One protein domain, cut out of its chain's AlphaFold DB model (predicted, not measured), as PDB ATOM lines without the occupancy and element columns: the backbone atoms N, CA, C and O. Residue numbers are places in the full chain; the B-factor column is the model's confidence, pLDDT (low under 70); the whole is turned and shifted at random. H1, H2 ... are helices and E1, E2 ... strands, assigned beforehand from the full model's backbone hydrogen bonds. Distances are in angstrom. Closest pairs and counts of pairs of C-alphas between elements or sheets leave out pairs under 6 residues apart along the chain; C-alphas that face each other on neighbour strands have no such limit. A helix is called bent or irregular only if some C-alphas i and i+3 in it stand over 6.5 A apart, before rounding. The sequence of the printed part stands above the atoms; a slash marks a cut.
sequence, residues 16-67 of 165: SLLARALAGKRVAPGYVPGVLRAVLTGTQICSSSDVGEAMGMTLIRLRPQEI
ATOM      1  N   SER A  16      18.457 -20.681 -14.904       46.78
ATOM      2  CA  SER A  16      17.768 -20.240 -16.111       46.78
ATOM      3  C   SER A  16      16.670 -21.246 -16.426       46.78
ATOM      4  O   SER A  16      16.932 -22.392 -16.804       46.78
ATOM      5  N   LEU A  17      15.419 -20.832 -16.237       52.66
ATOM      6  CA  LEU A  17      14.273 -21.669 -16.553       52.66
ATOM      7  C   LEU A  17      13.824 -21.387 -17.987       52.66
ATOM      8  O   LEU A  17      13.172 -20.384 -18.272       52.66
ATOM      9  N   LEU A  18      14.175 -22.281 -18.908       51.34
ATOM     10  CA  LEU A  18      13.667 -22.224 -20.272       51.34
ATOM     11  C   LEU A  18      12.489 -23.194 -20.388       51.34
ATOM     12  O   LEU A  18      12.665 -24.400 -20.572       51.34
ATOM     13  N   ALA A  19      11.270 -22.663 -20.323       50.16
ATOM     14  CA  ALA A  19      10.062 -23.437 -20.581       50.16
ATOM     15  C   ALA A  19       9.938 -23.747 -22.087       50.16
ATOM     16  O   ALA A  19       9.189 -23.108 -22.824       50.16
ATOM     17  N   ARG A  20      10.703 -24.726 -22.582       42.19
ATOM     18  CA  ARG A  20      10.490 -25.320 -23.908       42.19
ATOM     19  C   ARG A  20       9.682 -26.594 -23.748       42.19
ATOM     20  O   ARG A  20      10.213 -27.587 -23.271       42.19
ATOM     21  N   ALA A  21       8.446 -26.589 -24.237       43.19
ATOM     22  CA  ALA A  21       7.710 -27.827 -24.440       43.19
ATOM     23  C   ALA A  21       8.511 -28.767 -25.348       43.19
ATOM     24  O   ALA A  21       8.791 -28.455 -26.513       43.19
ATOM     25  N   LEU A  22       8.887 -29.921 -24.806       40.75
ATOM     26  CA  LEU A  22       9.387 -31.026 -25.605       40.75
ATOM     27  C   LEU A  22       8.245 -31.450 -26.553       40.75
ATOM     28  O   LEU A  22       7.116 -31.636 -26.115       40.75
ATOM     29  N   ALA A  23       8.537 -31.528 -27.855       40.59
ATOM     30  CA  ALA A  23       7.601 -31.794 -28.965       40.59
ATOM     31  C   ALA A  23       6.782 -30.611 -29.545       40.59
ATOM     32  O   ALA A  23       5.643 -30.779 -29.972       40.59
ATOM     33  N   GLY A  24       7.363 -29.409 -29.654       47.41
ATOM     34  CA  GLY A  24       6.923 -28.411 -30.653       47.41
ATOM     35  C   GLY A  24       5.602 -27.672 -30.378       47.41
ATOM     36  O   GLY A  24       5.243 -26.772 -31.137       47.41
ATOM     37  N   LYS A  25       4.901 -27.975 -29.283       51.94
ATOM     38  CA  LYS A  25       3.715 -27.227 -28.843       51.94
ATOM     39  C   LYS A  25       4.129 -26.039 -27.977       51.94
ATOM     40  O   LYS A  25       4.447 -26.207 -26.808       51.94
ATOM     41  N   ARG A  26       4.150 -24.833 -28.545       62.72
ATOM     42  CA  ARG A  26       4.455 -23.600 -27.797       62.72
ATOM     43  C   ARG A  26       3.426 -23.412 -26.678       62.72
ATOM     44  O   ARG A  26       2.232 -23.565 -26.919       62.72
ATOM     45  N   VAL A  27       3.887 -23.071 -25.476       66.62
ATOM     46  CA  VAL A  27       3.006 -22.582 -24.409       66.62
ATOM     47  C   VAL A  27       2.516 -21.206 -24.842       66.62
ATOM     48  O   VAL A  27       3.330 -20.364 -25.227       66.62
ATOM     49  N   ALA A  28       1.201 -20.985 -24.839       74.19
ATOM     50  CA  ALA A  28       0.680 -19.651 -25.111       74.19
ATOM     51  C   ALA A  28       1.191 -18.693 -24.014       74.19
ATOM     52  O   ALA A  28       1.151 -19.071 -22.842       74.19
ATOM     53  N   PRO A  29       1.672 -17.482 -24.358       75.69
ATOM     54  CA  PRO A  29       2.356 -16.596 -23.411       75.69
ATOM     55  C   PRO A  29       1.614 -16.378 -22.085       75.69
ATOM     56  O   PRO A  29       2.246 -16.373 -21.033       75.69
ATOM     57  N   GLY A  30       0.277 -16.301 -22.117       73.94
ATOM     58  CA  GLY A  30      -0.556 -16.124 -20.921       73.94
ATOM     59  C   GLY A  30      -0.481 -17.258 -19.888       73.94
ATOM     60  O   GLY A  30      -0.785 -17.029 -18.727       73.94
ATOM     61  N   TYR A  31      -0.032 -18.459 -20.264       77.12
ATOM     62  CA  TYR A  31       0.110 -19.592 -19.337       77.12
ATOM     63  C   TYR A  31       1.493 -19.676 -18.687       77.12
ATOM     64  O   TYR A  31       1.675 -20.433 -17.734       77.12
ATOM     65  N   VAL A  32       2.482 -18.927 -19.187       82.88
ATOM     66  CA  VAL A  32       3.858 -18.982 -18.673       82.88
ATOM     67  C   VAL A  32       3.926 -18.619 -17.182       82.88
ATOM     68  O   VAL A  32       4.542 -19.392 -16.449       82.88
ATOM     69  N   PRO A  33       3.277 -17.546 -16.684       83.12
ATOM     70  CA  PRO A  33       3.306 -17.221 -15.257       83.12
ATOM     71  C   PRO A  33       2.740 -18.338 -14.372       83.12
ATOM     72  O   PRO A  33       3.358 -18.684 -13.370       83.12
ATOM     73  N   GLY A  34       1.623 -18.954 -14.771       83.38
ATOM     74  CA  GLY A  34       1.013 -20.059 -14.024       83.38
ATOM     75  C   GLY A  34       1.879 -21.320 -14.010       83.38
ATOM     76  O   GLY A  34       1.996 -21.981 -12.980       83.38
ATOM     77  N   VAL A  35       2.556 -21.631 -15.122       84.31
ATOM     78  CA  VAL A  35       3.551 -22.717 -15.165       84.31
ATOM     79  C   VAL A  35       4.726 -22.405 -14.240       84.31
ATOM     80  O   VAL A  35       5.127 -23.262 -13.460       84.31
ATOM     81  N   LEU A  36       5.271 -21.185 -14.288       84.75
ATOM     82  CA  LEU A  36       6.379 -20.782 -13.420       84.75
ATOM     83  C   LEU A  36       5.999 -20.857 -11.943       84.75
ATOM     84  O   LEU A  36       6.773 -21.393 -11.156       84.75
ATOM     85  N   ARG A  37       4.810 -20.376 -11.570       86.06
ATOM     86  CA  ARG A  37       4.321 -20.463 -10.191       86.06
ATOM     87  C   ARG A  37       4.200 -21.914  -9.741       86.06
ATOM     88  O   ARG A  37       4.815 -22.252  -8.738       86.06
ATOM     89  N   ALA A  38       3.564 -22.783 -10.530       84.31
ATOM     90  CA  ALA A  38       3.468 -24.214 -10.224       84.31
ATOM     91  C   ALA A  38       4.844 -24.894 -10.046       84.31
ATOM     92  O   ALA A  38       5.002 -25.790  -9.214       84.31
ATOM     93  N   VAL A  39       5.855 -24.469 -10.811       82.94
ATOM     94  CA  VAL A  39       7.228 -24.981 -10.678       82.94
ATOM     95  C   VAL A  39       7.929 -24.447  -9.431       82.94
ATOM     96  O   VAL A  39       8.617 -25.205  -8.757       82.94
ATOM     97  N   LEU A  40       7.768 -23.163  -9.118       81.50
ATOM     98  CA  LEU A  40       8.471 -22.513  -8.012       81.50
ATOM     99  C   LEU A  40       7.867 -22.829  -6.639       81.50
ATOM    100  O   LEU A  40       8.596 -22.836  -5.650       81.50
ATOM    101  N   THR A  41       6.558 -23.074  -6.561       78.38
ATOM    102  CA  THR A  41       5.866 -23.393  -5.302       78.38
ATOM    103  C   THR A  41       5.793 -24.896  -5.027       78.38
ATOM    104  O   THR A  41       5.597 -25.299  -3.881       78.38
ATOM    105  N   GLY A  42       5.973 -25.735  -6.052       67.69
ATOM    106  CA  GLY A  42       5.940 -27.192  -5.945       67.69
ATOM    107  C   GLY A  42       7.313 -27.838  -5.727       67.69
ATOM    108  O   GLY A  42       8.353 -27.317  -6.123       67.69
ATOM    109  N   THR A  43       7.329 -29.044  -5.152       61.75
ATOM    110  CA  THR A  43       8.530 -29.896  -5.140       61.75
ATOM    111  C   THR A  43       8.696 -30.547  -6.514       61.75
ATOM    112  O   THR A  43       8.083 -31.569  -6.815       61.75
ATOM    113  N   GLN A  44       9.493 -29.935  -7.384       64.19
ATOM    114  CA  GLN A  44       9.691 -30.420  -8.752       64.19
ATOM    115  C   GLN A  44      10.708 -31.566  -8.782       64.19
ATOM    116  O   GLN A  44      11.917 -31.346  -8.694       64.19
ATOM    117  N   ILE A  45      10.232 -32.804  -8.942       62.44
ATOM    118  CA  ILE A  45      11.100 -33.948  -9.243       62.44
ATOM    119  C   ILE A  45      11.387 -33.928 -10.746       62.44
ATOM    120  O   ILE A  45      10.576 -34.373 -11.553       62.44
ATOM    121  N   CYS A  46      12.540 -33.381 -11.125       65.88
ATOM    122  CA  CYS A  46      12.997 -33.386 -12.514       65.88
ATOM    123  C   CYS A  46      13.766 -34.679 -12.812       65.88
ATOM    124  O   CYS A  46      14.620 -35.092 -12.025       65.88
ATOM    125  N   SER A  47      13.516 -35.295 -13.970       70.81
ATOM    126  CA  SER A  47      14.381 -36.371 -14.463       70.81
ATOM    127  C   SER A  47      15.767 -35.811 -14.795       70.81
ATOM    128  O   SER A  47      15.890 -34.679 -15.269       70.81
ATOM    129  N   SER A  48      16.821 -36.612 -14.632       71.75
ATOM    130  CA  SER A  48      18.179 -36.220 -15.039       71.75
ATOM    131  C   SER A  48      18.271 -35.877 -16.531       71.75
ATOM    132  O   SER A  48      19.088 -35.049 -16.916       71.75
ATOM    133  N   SER A  49      17.395 -36.451 -17.364       78.50
ATOM    134  CA  SER A  49      17.274 -36.131 -18.794       78.50
ATOM    135  C   SER A  49      16.754 -34.717 -19.078       78.50
ATOM    136  O   SER A  49      16.927 -34.208 -20.186       78.50
ATOM    137  N   ASP A  50      16.080 -34.105 -18.104       75.75
ATOM    138  CA  ASP A  50      15.467 -32.781 -18.225       75.75
ATOM    139  C   ASP A  50      16.381 -31.674 -17.674       75.75
ATOM    140  O   ASP A  50      16.119 -30.490 -17.890       75.75
ATOM    141  N   VAL A  51      17.481 -32.047 -17.013       81.25
ATOM    142  CA  VAL A  51      18.488 -31.125 -16.481       81.25
ATOM    143  C   VAL A  51      19.693 -31.098 -17.416       81.25
ATOM    144  O   VAL A  51      20.272 -32.126 -17.754       81.25
ATOM    145  N   GLY A  52      20.089 -29.904 -17.836       82.81
ATOM    146  CA  GLY A  52      21.281 -29.688 -18.640       82.81
ATOM    147  C   GLY A  52      22.014 -28.421 -18.235       82.81
ATOM    148  O   GLY A  52      21.691 -27.770 -17.241       82.81
ATOM    149  N   GLU A  53      22.991 -28.053 -19.048       84.50
ATOM    150  CA  GLU A  53      23.736 -26.813 -18.903       84.50
ATOM    151  C   GLU A  53      23.667 -26.035 -20.217       84.50
ATOM    152  O   GLU A  53      23.769 -26.611 -21.304       84.50
ATOM    153  N   ALA A  54      23.453 -24.728 -20.128       81.56
ATOM    154  CA  ALA A  54      23.484 -23.825 -21.267       81.56
ATOM    155  C   ALA A  54      24.142 -22.517 -20.843       81.56
ATOM    156  O   ALA A  54      23.724 -21.903 -19.864       81.56
ATOM    157  N   MET A  55      25.168 -22.084 -21.580       85.44
ATOM    158  CA  MET A  55      25.905 -20.847 -21.288       85.44
ATOM    159  C   MET A  55      26.427 -20.768 -19.837       85.44
ATOM    160  O   MET A  55      26.396 -19.704 -19.227       85.44
ATOM    161  N   GLY A  56      26.870 -21.892 -19.261       82.12
ATOM    162  CA  GLY A  56      27.347 -21.949 -17.871       82.12
ATOM    163  C   GLY A  56      26.246 -21.911 -16.802       82.12
ATOM    164  O   GLY A  56      26.549 -21.840 -15.613       82.12
ATOM    165  N   MET A  57      24.970 -21.937 -17.199       80.69
ATOM    166  CA  MET A  57      23.816 -21.926 -16.298       80.69
ATOM    167  C   MET A  57      23.100 -23.273 -16.313       80.69
ATOM    168  O   MET A  57      22.986 -23.923 -17.357       80.69
ATOM    169  N   THR A  58      22.556 -23.671 -15.161       80.25
ATOM    170  CA  THR A  58      21.666 -24.831 -15.080       80.25
ATOM    171  C   THR A  58      20.399 -24.551 -15.877       80.25
ATOM    172  O   THR A  58      19.699 -23.568 -15.629       80.25
ATOM    173  N   LEU A  59      20.118 -25.439 -16.827       80.62
ATOM    174  CA  LEU A  59      18.938 -25.428 -17.671       80.62
ATOM    175  C   LEU A  59      18.002 -26.545 -17.217       80.62
ATOM    176  O   LEU A  59      18.350 -27.720 -17.323       80.62
ATOM    177  N   ILE A  60      16.798 -26.188 -16.779       79.94
ATOM    178  CA  ILE A  60      15.739 -27.157 -16.473       79.94
ATOM    179  C   ILE A  60      14.702 -27.093 -17.593       79.94
ATOM    180  O   ILE A  60      14.095 -26.049 -17.837       79.94
ATOM    181  N   ARG A  61      14.518 -28.208 -18.303       77.94
ATOM    182  CA  ARG A  61      13.518 -28.349 -19.362       77.94
ATOM    183  C   ARG A  61      12.191 -28.747 -18.741       77.94
ATOM    184  O   ARG A  61      12.030 -29.864 -18.263       77.94
ATOM    185  N   LEU A  62      11.228 -27.839 -18.789       77.75
ATOM    186  CA  LEU A  62       9.877 -28.137 -18.335       77.75
ATOM    187  C   LEU A  62       9.092 -28.905 -19.396       77.75
ATOM    188  O   LEU A  62       9.270 -28.680 -20.594       77.75
ATOM    189  N   ARG A  63       8.168 -29.754 -18.944       77.06
ATOM    190  CA  ARG A  63       7.163 -30.422 -19.776       77.06
ATOM    191  C   ARG A  63       5.798 -29.810 -19.472       77.06
ATOM    192  O   ARG A  63       5.108 -30.284 -18.578       77.06
ATOM    193  N   PRO A  64       5.388 -28.738 -20.173       71.25
ATOM    194  CA  PRO A  64       4.187 -27.985 -19.818       71.25
ATOM    195  C   PRO A  64       2.904 -28.816 -19.891       71.25
ATOM    196  O   PRO A  64       1.934 -28.478 -19.237       71.25
ATOM    197  N   GLN A  65       2.892 -29.904 -20.670       74.38
ATOM    198  CA  GLN A  65       1.762 -30.836 -20.742       74.38
ATOM    199  C   GLN A  65       1.569 -31.644 -19.451       74.38
ATOM    200  O   GLN A  65       0.481 -32.156 -19.217       74.38
ATOM    201  N   GLU A  66       2.618 -31.769 -18.638       79.25
ATOM    202  CA  GLU A  66       2.614 -32.487 -17.360       79.25
ATOM    203  C   GLU A  66       2.433 -31.525 -16.170       79.25
ATOM    204  O   GLU A  66       2.302 -31.963 -15.030       79.25
ATOM    205  N   ILE A  67       2.409 -30.208 -16.420       79.75
ATOM    206  CA  ILE A  67       2.281 -29.171 -15.395       79.75
ATOM    207  C   ILE A  67       0.884 -28.573 -15.489       79.75
ATOM    208  O   ILE A  67       0.528 -27.973 -16.502       79.75
TER     209      ILE A  67
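What this domain is: This is residues 16 to 67 of the 165 residues of an uncharacterized protein of Streptomyces sp. Ag109_G2-15 (UniProt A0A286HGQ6). What would one say on first seeing this model? A small sheet stands at one end of the longest axis, made of a hairpin, E2 and E3, with the short strand E1 alongside E3; at the other end is one helix, H1, off the sheet. Loops of residues 19 to 28 and 42 to 50 span the way between sheet and helix, and the tail of residues 62 to 67 runs from E3 over to the helix's side. How is it made up? The printed part has 52 residues with one named helix and three named strands, in the order E1, H1, E2, E3 along the chain; the sheet order is E1, E3, E2 and it is mixed. How is it classed, and how large is it? The class is mixed, helices and strands, with 25 residues in named elements, under half of those printed. The whole is compact, with a radius of gyration of the C-alphas of 10.9 A and spans of 29 by 25 by 17 A.

Where its parts are: What comes first from the first printed residue? E1 is residues 16 to 18, with C-alpha 16 at (17.768, -20.240, -16.111), and it is 6.2 A from first to last C-alpha. Where is the helix? H1 is residues 29 to 41 and measures 19.7 A from C-alpha 29 at (2.356, -16.596, -23.411) to C-alpha 41 at (5.866, -23.393, -5.302). It is irregular, but only just: C-alphas 30 and 33 are 6.9 A apart. Which strands follow? E2 is residues 51 to 54, 10.1 A from first to last C-alpha. E3 is residues 57 to 61, 12.5 A from first to last C-alpha, and ends with C-alpha 61 at (13.518, -28.349, -19.362).

How they stand to each other: How does E1 stand in the sheet? E1 is an edge strand, parallel to E3 with 29 degrees between their directions. The C-alphas of Ser 16 and Leu 59 face each other at 5.5 A, and N 16 and O 58 are within hydrogen-bond range at 3.2 A. How do E2 and E3 pair? They form an antiparallel hairpin, with 134 degrees between their directions; E3 is the inner strand and E2 the other edge strand. The C-alphas of Thr 58 and Glu 53 face each other at 4.8 A, while N 52 and O 59 at 2.8 A and N 57 and O 54 at 2.9 A are within hydrogen-bond range. Which parts keep their distance? E1 and E2 are apart, but only just, with their closest C-alphas at 8.5 A. H1 and E3 are apart, and H1 is not on the sheet, with 2 pairs of C-alphas within 10 A. What does the helix's backbone show? In H1, 7 of 9 O i to N i+4 pairs are within hydrogen-bond range.

The domain as a whole: How far does it reach? The two C-alphas farthest apart are those of Gly 30 and Gly 56, at 28.7 A. The C-alphas of Ser 16 and Ile 67, the first and last printed, are 17.9 A apart. Are there cuts or long links? The printed part has no cut, and no link is long. The link from E2 to E3 is tight with 2 residues between them; those from E1 to H1 and from H1 to E2 are short, with 10 and 9 residues. Where is confidence low? The mean pLDDT of the printed part is 71.2, and 17 residues are under 70, namely residues 16 to 27 and 42 to 46. The mean is 50 for E1, 81 for H1, 83 for E2 and 80 for E3.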